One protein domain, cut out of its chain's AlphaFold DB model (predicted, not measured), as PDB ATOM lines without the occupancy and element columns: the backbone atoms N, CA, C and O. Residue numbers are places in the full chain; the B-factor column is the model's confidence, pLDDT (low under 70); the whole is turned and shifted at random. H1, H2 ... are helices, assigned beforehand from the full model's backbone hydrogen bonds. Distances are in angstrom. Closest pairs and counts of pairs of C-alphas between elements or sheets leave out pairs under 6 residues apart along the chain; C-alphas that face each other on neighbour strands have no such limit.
ATOM      1  N   CYS A  39      43.165  32.783 -21.409       64.25
ATOM      2  CA  CYS A  39      42.122  32.063 -20.693       64.25
ATOM      3  C   CYS A  39      41.703  32.736 -19.371       64.25
ATOM      4  O   CYS A  39      40.510  32.832 -19.098       64.25
ATOM      5  N   TYR A  40      42.649  33.238 -18.572       71.75
ATOM      6  CA  TYR A  40      42.379  33.831 -17.257       71.75
ATOM      7  C   TYR A  40      41.827  35.258 -17.364       71.75
ATOM      8  O   TYR A  40      40.879  35.597 -16.660       71.75
ATOM      9  N   SER A  41      42.339  36.077 -18.292       79.94
ATOM     10  CA  SER A  41      41.759  37.405 -18.541       79.94
ATOM     11  C   SER A  41      40.327  37.310 -19.080       79.94
ATOM     12  O   SER A  41      39.466  38.090 -18.677       79.94
ATOM     13  N   ARG A  42      40.041  36.304 -19.921       86.88
ATOM     14  CA  ARG A  42      38.680  36.010 -20.384       86.88
ATOM     15  C   ARG A  42      37.774  35.504 -19.257       86.88
ATOM     16  O   ARG A  42      36.657  35.986 -19.150       86.88
ATOM     17  N   TYR A  43      38.266  34.629 -18.373       87.81
ATOM     18  CA  TYR A  43      37.502  34.176 -17.201       87.81
ATOM     19  C   TYR A  43      37.050  35.349 -16.318       87.81
ATOM     20  O   TYR A  43      35.889  35.417 -15.922       87.81
ATOM     21  N   LEU A  44      37.953  36.299 -16.043       87.19
ATOM     22  CA  LEU A  44      37.628  37.495 -15.260       87.19
ATOM     23  C   LEU A  44      36.624  38.416 -15.971       87.19
ATOM     24  O   LEU A  44      35.798  39.034 -15.302       87.19
ATOM     25  N   HIS A  45      36.672  38.495 -17.305       88.31
ATOM     26  CA  HIS A  45      35.686  39.234 -18.090       88.31
ATOM     27  C   HIS A  45      34.303  38.577 -18.019       88.31
ATOM     28  O   HIS A  45      33.343  39.235 -17.625       88.31
ATOM     29  N   ASP A  46      34.221  37.275 -18.302       88.69
ATOM     30  CA  ASP A  46      32.965  36.521 -18.284       88.69
ATOM     31  C   ASP A  46      32.345  36.550 -16.865       88.69
ATOM     32  O   ASP A  46      31.155  36.828 -16.717       88.69
ATOM     33  N   LYS A  47      33.164  36.424 -15.805       88.38
ATOM     34  CA  LYS A  47      32.756  36.649 -14.403       88.38
ATOM     35  C   LYS A  47      32.144  38.035 -14.184       88.38
ATOM     36  O   LYS A  47      31.077  38.133 -13.578       88.38
ATOM     37  N   HIS A  48      32.811  39.103 -14.630       86.62
ATOM     38  CA  HIS A  48      32.308  40.471 -14.468       86.62
ATOM     39  C   HIS A  48      30.962  40.646 -15.178       86.62
ATOM     40  O   HIS A  48      30.033  41.214 -14.613       86.62
ATOM     41  N   THR A  49      30.816  40.079 -16.377       86.56
ATOM     42  CA  THR A  49      29.549  40.097 -17.110       86.56
ATOM     43  C   THR A  49      28.450  39.315 -16.382       86.56
ATOM     44  O   THR A  49      27.321  39.794 -16.340       86.56
ATOM     45  N   VAL A  50      28.737  38.180 -15.726       83.94
ATOM     46  CA  VAL A  50      27.752  37.510 -14.846       83.94
ATOM     47  C   VAL A  50      27.336  38.421 -13.685       83.94
ATOM     48  O   VAL A  50      26.144  38.539 -13.398       83.94
ATOM     49  N   GLN A  51      28.293  39.090 -13.033       82.81
ATOM     50  CA  GLN A  51      28.020  40.018 -11.929       82.81
ATOM     51  C   GLN A  51      27.143  41.198 -12.377       82.81
ATOM     52  O   GLN A  51      26.167  41.520 -11.700       82.81
ATOM     53  N   GLU A  52      27.435  41.800 -13.533       82.38
ATOM     54  CA  GLU A  52      26.617  42.859 -14.136       82.38
ATOM     55  C   GLU A  52      25.222  42.360 -14.525       82.38
ATOM     56  O   GLU A  52      24.236  43.039 -14.250       82.38
ATOM     57  N   LEU A  53      25.104  41.169 -15.121       77.38
ATOM     58  CA  LEU A  53      23.808  40.607 -15.506       77.38
ATOM     59  C   LEU A  53      22.920  40.323 -14.284       77.38
ATOM     60  O   LEU A  53      21.729  40.618 -14.344       77.38
ATOM     61  N   VAL A  54      23.465  39.831 -13.163       71.06
ATOM     62  CA  VAL A  54      22.676  39.668 -11.924       71.06
ATOM     63  C   VAL A  54      22.393  41.003 -11.237       71.06
ATOM     64  O   VAL A  54      21.288  41.185 -10.732       71.06
ATOM     65  N   PHE A  55      23.321  41.967 -11.254       75.12
ATOM     66  CA  PHE A  55      23.045  43.326 -10.764       75.12
ATOM     67  C   PHE A  55      21.897  43.993 -11.538       75.12
ATOM     68  O   PHE A  55      21.073  44.686 -10.951       75.12
ATOM     69  N   LEU A  56      21.818  43.737 -12.844       72.94
ATOM     70  CA  LEU A  56      20.722  44.157 -13.708       72.94
ATOM     71  C   LEU A  56      19.474  43.264 -13.584       72.94
ATOM     72  O   LEU A  56      18.580  43.392 -14.400       72.94
ATOM     73  N   GLU A  57      19.380  42.317 -12.652       73.06
ATOM     74  CA  GLU A  57      18.250  41.371 -12.560       73.06
ATOM     75  C   GLU A  57      18.001  40.528 -13.840       73.06
ATOM     76  O   GLU A  57      16.981  39.840 -13.959       73.06
ATOM     77  N   ARG A  58      18.961  40.473 -14.778       67.88
ATOM     78  CA  ARG A  58      18.956  39.602 -15.973       67.88
ATOM     79  C   ARG A  58      19.389  38.184 -15.617       67.88
ATOM     80  O   ARG A  58      20.309  37.603 -16.193       67.88
ATOM     81  N   HIS A  59      18.678  37.638 -14.642       68.38
ATOM     82  CA  HIS A  59      18.900  36.348 -14.017       68.38
ATOM     83  C   HIS A  59      19.089  35.227 -15.066       68.38
ATOM     84  O   HIS A  59      20.092  34.517 -15.020       68.38
ATOM     85  N   VAL A  60      18.201  35.112 -16.063       70.75
ATOM     86  CA  VAL A  60      18.274  34.069 -17.113       70.75
ATOM     87  C   VAL A  60      19.561  34.153 -17.948       70.75
ATOM     88  O   VAL A  60      20.196  33.133 -18.210       70.75
ATOM     89  N   ASP A  61      19.974  35.360 -18.342       73.00
ATOM     90  CA  ASP A  61      21.184  35.567 -19.143       73.00
ATOM     91  C   ASP A  61      22.457  35.295 -18.328       73.00
ATOM     92  O   ASP A  61      23.393  34.670 -18.827       73.00
ATOM     93  N   ALA A  62      22.480  35.728 -17.061       74.62
ATOM     94  CA  ALA A  62      23.577  35.449 -16.136       74.62
ATOM     95  C   ALA A  62      23.767  33.941 -15.933       74.62
ATOM     96  O   ALA A  62      24.887  33.436 -15.994       74.62
ATOM     97  N   PHE A  63      22.663  33.220 -15.736       73.06
ATOM     98  CA  PHE A  63      22.652  31.771 -15.593       73.06
ATOM     99  C   PHE A  63      23.192  31.067 -16.848       73.06
ATOM    100  O   PHE A  63      24.057  30.197 -16.747       73.06
ATOM    101  N   HIS A  64      22.749  31.483 -18.040       75.44
ATOM    102  CA  HIS A  64      23.253  30.932 -19.299       75.44
ATOM    103  C   HIS A  64      24.760  31.182 -19.476       75.44
ATOM    104  O   HIS A  64      25.492  30.273 -19.865       75.44
ATOM    105  N   LEU A  65      25.251  32.376 -19.120       82.50
ATOM    106  CA  LEU A  65      26.681  32.681 -19.165       82.50
ATOM    107  C   LEU A  65      27.491  31.830 -18.172       82.50
ATOM    108  O   LEU A  65      28.554  31.338 -18.543       82.50
ATOM    109  N   VAL A  66      26.983  31.571 -16.962       81.69
ATOM    110  CA  VAL A  66      27.620  30.632 -16.017       81.69
ATOM    111  C   VAL A  66      27.661  29.206 -16.572       81.69
ATOM    112  O   VAL A  66      28.689  28.544 -16.437       81.69
ATOM    113  N   SER A  67      26.605  28.746 -17.250       79.12
ATOM    114  CA  SER A  67      26.604  27.449 -17.945       79.12
ATOM    115  C   SER A  67      27.745  27.364 -18.965       79.12
ATOM    116  O   SER A  67      28.563  26.448 -18.907       79.12
ATOM    117  N   CYS A  68      27.877  28.383 -19.819       82.31
ATOM    118  CA  CYS A  68      28.979  28.494 -20.779       82.31
ATOM    119  C   CYS A  68      30.356  28.559 -20.091       82.31
ATOM    120  O   CYS A  68      31.322  27.971 -20.580       82.31
ATOM    121  N   MET A  69      30.469  29.235 -18.942       86.75
ATOM    122  CA  MET A  69      31.710  29.257 -18.162       86.75
ATOM    123  C   MET A  69      32.076  27.859 -17.640       86.75
ATOM    124  O   MET A  69      33.245  27.492 -17.716       86.75
ATOM    125  N   CYS A  70      31.114  27.058 -17.172       82.00
ATOM    126  CA  CYS A  70      31.354  25.686 -16.702       82.00
ATOM    127  C   CYS A  70      31.832  24.718 -17.799       82.00
ATOM    128  O   CYS A  70      32.465  23.711 -17.484       82.00
ATOM    129  N   GLU A  71      31.565  25.016 -19.074       82.69
ATOM    130  CA  GLU A  71      32.072  24.246 -20.220       82.69
ATOM    131  C   GLU A  71      33.479  24.677 -20.658       82.69
ATOM    132  O   GLU A  71      34.285  23.852 -21.089       82.69
ATOM    133  N   VAL A  72      33.779  25.977 -20.566       85.00
ATOM    134  CA  VAL A  72      35.037  26.571 -21.051       85.00
ATOM    135  C   VAL A  72      36.136  26.563 -19.981       85.00
ATOM    136  O   VAL A  72      37.323  26.483 -20.316       85.00
ATOM    137  N   TYR A  73      35.767  26.636 -18.701       87.00
ATOM    138  CA  TYR A  73      36.692  26.758 -17.577       87.00
ATOM    139  C   TYR A  73      36.659  25.530 -16.663       87.00
ATOM    140  O   TYR A  73      35.597  24.954 -16.434       87.00
ATOM    141  N   PRO A  74      37.804  25.129 -16.076       85.12
ATOM    142  CA  PRO A  74      37.823  24.042 -15.106       85.12
ATOM    143  C   PRO A  74      36.891  24.339 -13.929       85.12
ATOM    144  O   PRO A  74      37.001  25.397 -13.311       85.12
ATOM    145  N   LEU A  75      36.032  23.382 -13.563       78.12
ATOM    146  CA  LEU A  75      35.037  23.561 -12.496       78.12
ATOM    147  C   LEU A  75      35.652  24.061 -11.180       78.12
ATOM    148  O   LEU A  75      35.058  24.907 -10.521       78.12
ATOM    149  N   HIS A  76      36.860  23.620 -10.819       80.50
ATOM    150  CA  HIS A  76      37.545  24.086  -9.609       80.50
ATOM    151  C   HIS A  76      37.878  25.589  -9.618       80.50
ATOM    152  O   HIS A  76      38.088  26.159  -8.553       80.50
ATOM    153  N   LEU A  77      37.952  26.243 -10.781       82.19
ATOM    154  CA  LEU A  77      38.147  27.691 -10.875       82.19
ATOM    155  C   LEU A  77      36.870  28.419 -10.425       82.19
ATOM    156  O   LEU A  77      36.934  29.308  -9.584       82.19
ATOM    157  N   ILE A  78      35.718  27.946 -10.909       82.19
ATOM    158  CA  ILE A  78      34.375  28.463 -10.607       82.19
ATOM    159  C   ILE A  78      33.988  28.164  -9.149       82.19
ATOM    160  O   ILE A  78      33.570  29.059  -8.423       82.19
ATOM    161  N   HIS A  79      34.209  26.932  -8.674       76.69
ATOM    162  CA  HIS A  79      33.879  26.504  -7.304       76.69
ATOM    163  C   HIS A  79      34.763  27.135  -6.212       76.69
ATOM    164  O   HIS A  79      34.428  27.066  -5.030       76.69
ATOM    165  N   ASN A  80      35.895  27.747  -6.574       80.31
ATOM    166  CA  ASN A  80      36.706  28.537  -5.642       80.31
ATOM    167  C   ASN A  80      36.459  30.052  -5.771       80.31
ATOM    168  O   ASN A  80      37.015  30.824  -4.988       80.31
ATOM    169  N   ASP A  81      35.613  30.486  -6.709       82.50
ATOM    170  CA  ASP A  81      35.291  31.893  -6.918       82.50
ATOM    171  C   ASP A  81      34.107  32.331  -6.045       82.50
ATOM    172  O   ASP A  81      32.931  32.162  -6.374       82.50
ATOM    173  N   LEU A  82      34.445  32.890  -4.883       75.19
ATOM    174  CA  LEU A  82      33.481  33.264  -3.852       75.19
ATOM    175  C   LEU A  82      32.444  34.288  -4.330       75.19
ATOM    176  O   LEU A  82      31.286  34.186  -3.927       75.19
ATOM    177  N   ASP A  83      32.836  35.242  -5.179       76.06
ATOM    178  CA  ASP A  83      31.926  36.295  -5.639       76.06
ATOM    179  C   ASP A  83      30.901  35.725  -6.629       76.06
ATOM    180  O   ASP A  83      29.727  36.091  -6.597       76.06
ATOM    181  N   LEU A  84      31.341  34.807  -7.497       78.38
ATOM    182  CA  LEU A  84      30.481  34.136  -8.470       78.38
ATOM    183  C   LEU A  84      29.481  33.197  -7.772       78.38
ATOM    184  O   LEU A  84      28.298  33.190  -8.107       78.38
ATOM    185  N   ILE A  85      29.931  32.477  -6.738       74.38
ATOM    186  CA  ILE A  85      29.070  31.635  -5.893       74.38
ATOM    187  C   ILE A  85      28.052  32.473  -5.111       74.38
ATOM    188  O   ILE A  85      26.889  32.085  -5.021       74.38
ATOM    189  N   GLU A  86      28.445  33.622  -4.555       74.31
ATOM    190  CA  GLU A  86      27.506  34.498  -3.844       74.31
ATOM    191  C   GLU A  86      26.419  35.044  -4.782       74.31
ATOM    192  O   GLU A  86      25.242  35.080  -4.420       74.31
ATOM    193  N   VAL A  87      26.795  35.408  -6.008       71.88
ATOM    194  CA  VAL A  87      25.871  35.848  -7.060       71.88
ATOM    195  C   VAL A  87      24.877  34.742  -7.444       71.88
ATOM    196  O   VAL A  87      23.671  34.995  -7.492       71.88
ATOM    197  N   LEU A  88      25.348  33.503  -7.620       69.94
ATOM    198  CA  LEU A  88      24.498  32.331  -7.873       69.94
ATOM    199  C   LEU A  88      23.587  31.978  -6.684       69.94
ATOM    200  O   LEU A  88      22.439  31.574  -6.875       69.94
ATOM    201  N   TYR A  89      24.059  32.164  -5.451       70.69
ATOM    202  CA  TYR A  89      23.247  31.947  -4.256       70.69
ATOM    203  C   TYR A  89      22.112  32.974  -4.151       70.69
ATOM    204  O   TYR A  89      20.960  32.591  -3.946       70.69
ATOM    205  N   ARG A  90      22.417  34.265  -4.353       65.50
ATOM    206  CA  ARG A  90      21.420  35.350  -4.357       65.50
ATOM    207  C   ARG A  90      20.353  35.132  -5.433       65.50
ATOM    208  O   ARG A  90      19.173  35.275  -5.130       65.50
ATOM    209  N   PHE A  91      20.746  34.705  -6.641       69.06
ATOM    210  CA  PHE A  91      19.811  34.281  -7.695       69.06
ATOM    211  C   PHE A  91      18.810  33.245  -7.161       69.06
ATOM    212  O   PHE A  91      17.605  33.408  -7.341       69.06
ATOM    213  N   LYS A  92      19.292  32.193  -6.479       65.19
ATOM    214  CA  LYS A  92      18.443  31.094  -5.992       65.19
ATOM    215  C   LYS A  92      17.433  31.577  -4.952       65.19
ATOM    216  O   LYS A  92      16.283  31.150  -4.990       65.19
ATOM    217  N   THR A  93      17.839  32.490  -4.067       64.50
ATOM    218  CA  THR A  93      16.924  33.107  -3.094       64.50
ATOM    219  C   THR A  93      15.854  33.943  -3.800       64.50
ATOM    220  O   THR A  93      14.673  33.806  -3.498       64.50
ATOM    221  N   THR A  94      16.249  34.761  -4.779       60.19
ATOM    222  CA  THR A  94      15.337  35.605  -5.565       60.19
ATOM    223  C   THR A  94      14.318  34.779  -6.358       60.19
ATOM    224  O   THR A  94      13.124  35.054  -6.290       60.19
ATOM    225  N   ASP A  95      14.756  33.730  -7.057       61.38
ATOM    226  CA  ASP A  95      13.879  32.821  -7.810       61.38
ATOM    227  C   ASP A  95      12.901  32.065  -6.889       61.38
ATOM    228  O   ASP A  95      11.701  32.009  -7.164       61.38
ATOM    229  N   GLN A  96      13.363  31.569  -5.734       56.38
ATOM    230  CA  GLN A  96      12.474  30.983  -4.722       56.38
ATOM    231  C   GLN A  96      11.436  31.992  -4.213       56.38
ATOM    232  O   GLN A  96      10.257  31.652  -4.120       56.38
ATOM    233  N   VAL A  97      11.834  33.240  -3.946       50.25
ATOM    234  CA  VAL A  97      10.915  34.309  -3.525       50.25
ATOM    235  C   VAL A  97       9.896  34.644  -4.620       50.25
ATOM    236  O   VAL A  97       8.719  34.795  -4.306       50.25
ATOM    237  N   TYR A  98      10.275  34.692  -5.902       49.44
ATOM    238  CA  TYR A  98       9.314  34.927  -6.990       49.44
ATOM    239  C   TYR A  98       8.271  33.809  -7.130       49.44
ATOM    240  O   TYR A  98       7.094  34.107  -7.357       49.44
ATOM    241  N   ARG A  99       8.666  32.544  -6.920       54.97
ATOM    242  CA  ARG A  99       7.724  31.412  -6.854       54.97
ATOM    243  C   ARG A  99       6.808  31.505  -5.628       54.97
ATOM    244  O   ARG A  99       5.596  31.353  -5.767       54.97
ATOM    245  N   LEU A 100       7.358  31.805  -4.446       46.78
ATOM    246  CA  LEU A 100       6.598  31.968  -3.193       46.78
ATOM    247  C   LEU A 100       5.613  33.149  -3.238       46.78
ATOM    248  O   LEU A 100       4.529  33.070  -2.671       46.78
ATOM    249  N   LEU A 101       5.943  34.219  -3.969       43.62
ATOM    250  CA  LEU A 101       5.050  35.358  -4.221       43.62
ATOM    251  C   LEU A 101       3.905  35.043  -5.205       43.62
ATOM    252  O   LEU A 101       3.156  35.948  -5.579       43.62
ATOM    253  N   GLY A 102       3.756  33.786  -5.638       42.00
ATOM    254  CA  GLY A 102       2.600  33.322  -6.400       42.00
ATOM    255  C   GLY A 102       2.473  33.967  -7.780       42.00
ATOM    256  O   GLY A 102       1.358  34.110  -8.284       42.00
ATOM    257  N   GLN A 103       3.578  34.377  -8.418       52.09
ATOM    258  CA  GLN A 103       3.506  34.964  -9.763       52.09
ATOM    259  C   GLN A 103       2.921  33.984 -10.794       52.09
ATOM    260  O   GLN A 103       2.164  34.416 -11.664       52.09
ATOM    261  N   ASP A 104       3.154  32.679 -10.635       49.84
ATOM    262  CA  ASP A 104       2.544  31.626 -11.459       49.84
ATOM    263  C   ASP A 104       1.023  31.510 -11.245       49.84
ATOM    264  O   ASP A 104       0.256  31.350 -12.203       49.84
ATOM    265  N   GLU A 105       0.542  31.670 -10.006       48.75
ATOM    266  CA  GLU A 105      -0.894  31.750  -9.710       48.75
ATOM    267  C   GLU A 105      -1.500  33.060 -10.224       48.75
ATOM    268  O   GLU A 105      -2.618  33.069 -10.740       48.75
ATOM    269  N   CYS A 106      -0.774  34.176 -10.143       39.81
ATOM    270  CA  CYS A 106      -1.203  35.466 -10.678       39.81
ATOM    271  C   CYS A 106      -1.333  35.416 -12.212       39.81
ATOM    272  O   CYS A 106      -2.362  35.820 -12.761       39.81
ATOM    273  N   ALA A 107      -0.353  34.825 -12.902       47.62
ATOM    274  CA  ALA A 107      -0.410  34.546 -14.334       47.62
ATOM    275  C   ALA A 107      -1.596  33.628 -14.684       47.62
ATOM    276  O   ALA A 107      -2.371  33.931 -15.593       47.62
ATOM    277  N   SER A 108      -1.810  32.560 -13.909       53.44
ATOM    278  CA  SER A 108      -2.943  31.638 -14.081       53.44
ATOM    279  C   SER A 108      -4.306  32.321 -13.876       53.44
ATOM    280  O   SER A 108      -5.246  32.106 -14.646       53.44
ATOM    281  N   ASN A 109      -4.419  33.214 -12.891       42.44
ATOM    282  CA  ASN A 109      -5.636  33.980 -12.617       42.44
ATOM    283  C   ASN A 109      -5.905  35.064 -13.678       42.44
ATOM    284  O   ASN A 109      -7.063  35.303 -14.040       42.44
ATOM    285  N   LEU A 110      -4.862  35.670 -14.255       42.62
ATOM    286  CA  LEU A 110      -4.991  36.580 -15.400       42.62
ATOM    287  C   LEU A 110      -5.558  35.869 -16.642       42.62
ATOM    288  O   LEU A 110      -6.382  36.453 -17.351       42.62
ATOM    289  N   LEU A 111      -5.209  34.596 -16.868       48.22
ATOM    290  CA  LEU A 111      -5.803  33.783 -17.940       48.22
ATOM    291  C   LEU A 111      -7.311  33.555 -17.721       48.22
ATOM    292  O   LEU A 111      -8.100  33.687 -18.663       48.22
ATOM    293  N   LEU A 112      -7.732  33.286 -16.480       43.91
ATOM    294  CA  LEU A 112      -9.142  33.089 -16.112       43.91
ATOM    295  C   LEU A 112      -9.981  34.379 -16.211       43.91
ATOM    296  O   LEU A 112     -11.147  34.327 -16.612       43.91
ATOM    297  N   SER A 113      -9.382  35.537 -15.916       40.28
ATOM    298  CA  SER A 113     -10.024  36.865 -15.958       40.28
ATOM    299  C   SER A 113     -10.411  37.336 -17.377       40.28
ATOM    300  O   SER A 113     -11.248  38.226 -17.557       40.28
TER     301      SER A 113
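This is residues 39 to 113 of the 442 residues of the protein "Start-2 domain protein" of Cystoisospora suis (UniProt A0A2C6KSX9). A hairpin of two helices, H1 and H2, is joined by one long helix, H4, which crosses over to make a loose bundle of three and then runs on past it as an arm. H5 continues that arm, and residues 96 to 113 stick out from a compact body, with the short helix H3 at the turn between H2 and H4. The printed part has 75 residues with five named helices, H1 to H5 in chain order, and no named strand: the class is all helix. The whole is loose, with a radius of gyration of the C-alphas of 15.5 A, and spans 53 by 20 by 17 A, a rod whose length owes much to the arm.

Start at H1, residues 39 to 55, and go on to H2, residues 59 to 72: they touch and form a helical hairpin, opposite ways at a shallow tilt of 15 degrees. Their closest C-alphas, those of Val 50 and Ala 62, are 4.8 A apart. Next find H3, residues 75 to 79, close but not clearly touching H2, with the closest C-alphas, Cys 70 and Ile 78, 7.3 A apart. H3 only just touches H4, residues 82 to 100, and only at the corner by their link, with 3 pairs of C-alphas within 8 A, the closest being those of His 79 and Ile 85 at 7.2 A. H4 touches H1 with residues 84 to 91 alone, the same way at a shallow tilt of 30 degrees; the closest C-alphas, Gln 51 and Val 87, are 6.8 A apart. H1, H2 and H4 are a bundle, up and down, each running against the one before it. H2 and H4 are close but not clearly touching, opposite ways at a steep tilt of 40 degrees, with the closest C-alphas, His 59 and Phe 91, 6.7 A apart. H5, residues 103 to 113, meets H4 only through their link and is apart from H1, H2 and H3. In H1, H2, H3, H4 and H5 every O i to N i+4 pair is within hydrogen-bond range.

Find C-alpha 39 at (42.122, 32.063, -20.693); from there H1 runs 24.3 A to C-alpha 55. H2 covers 20.1 A from C-alpha 59 to C-alpha 72. H4, the longest helix by residues, runs 26.9 A from C-alpha 82 at (33.481, 33.264, -3.852). H5 covers 15.0 A and ends at C-alpha 113 at (-10.024, 36.865, -15.958).

Look at the C-alphas of Cys 39 and Ser 113: they are the two farthest apart, at 52.6 A. The printed part has no cut, and its four links are tight. Mean pLDDT of the printed part is 70.2; residue 39, residues 58 to 59, residue 88 and residues 90 to 113 are under 70.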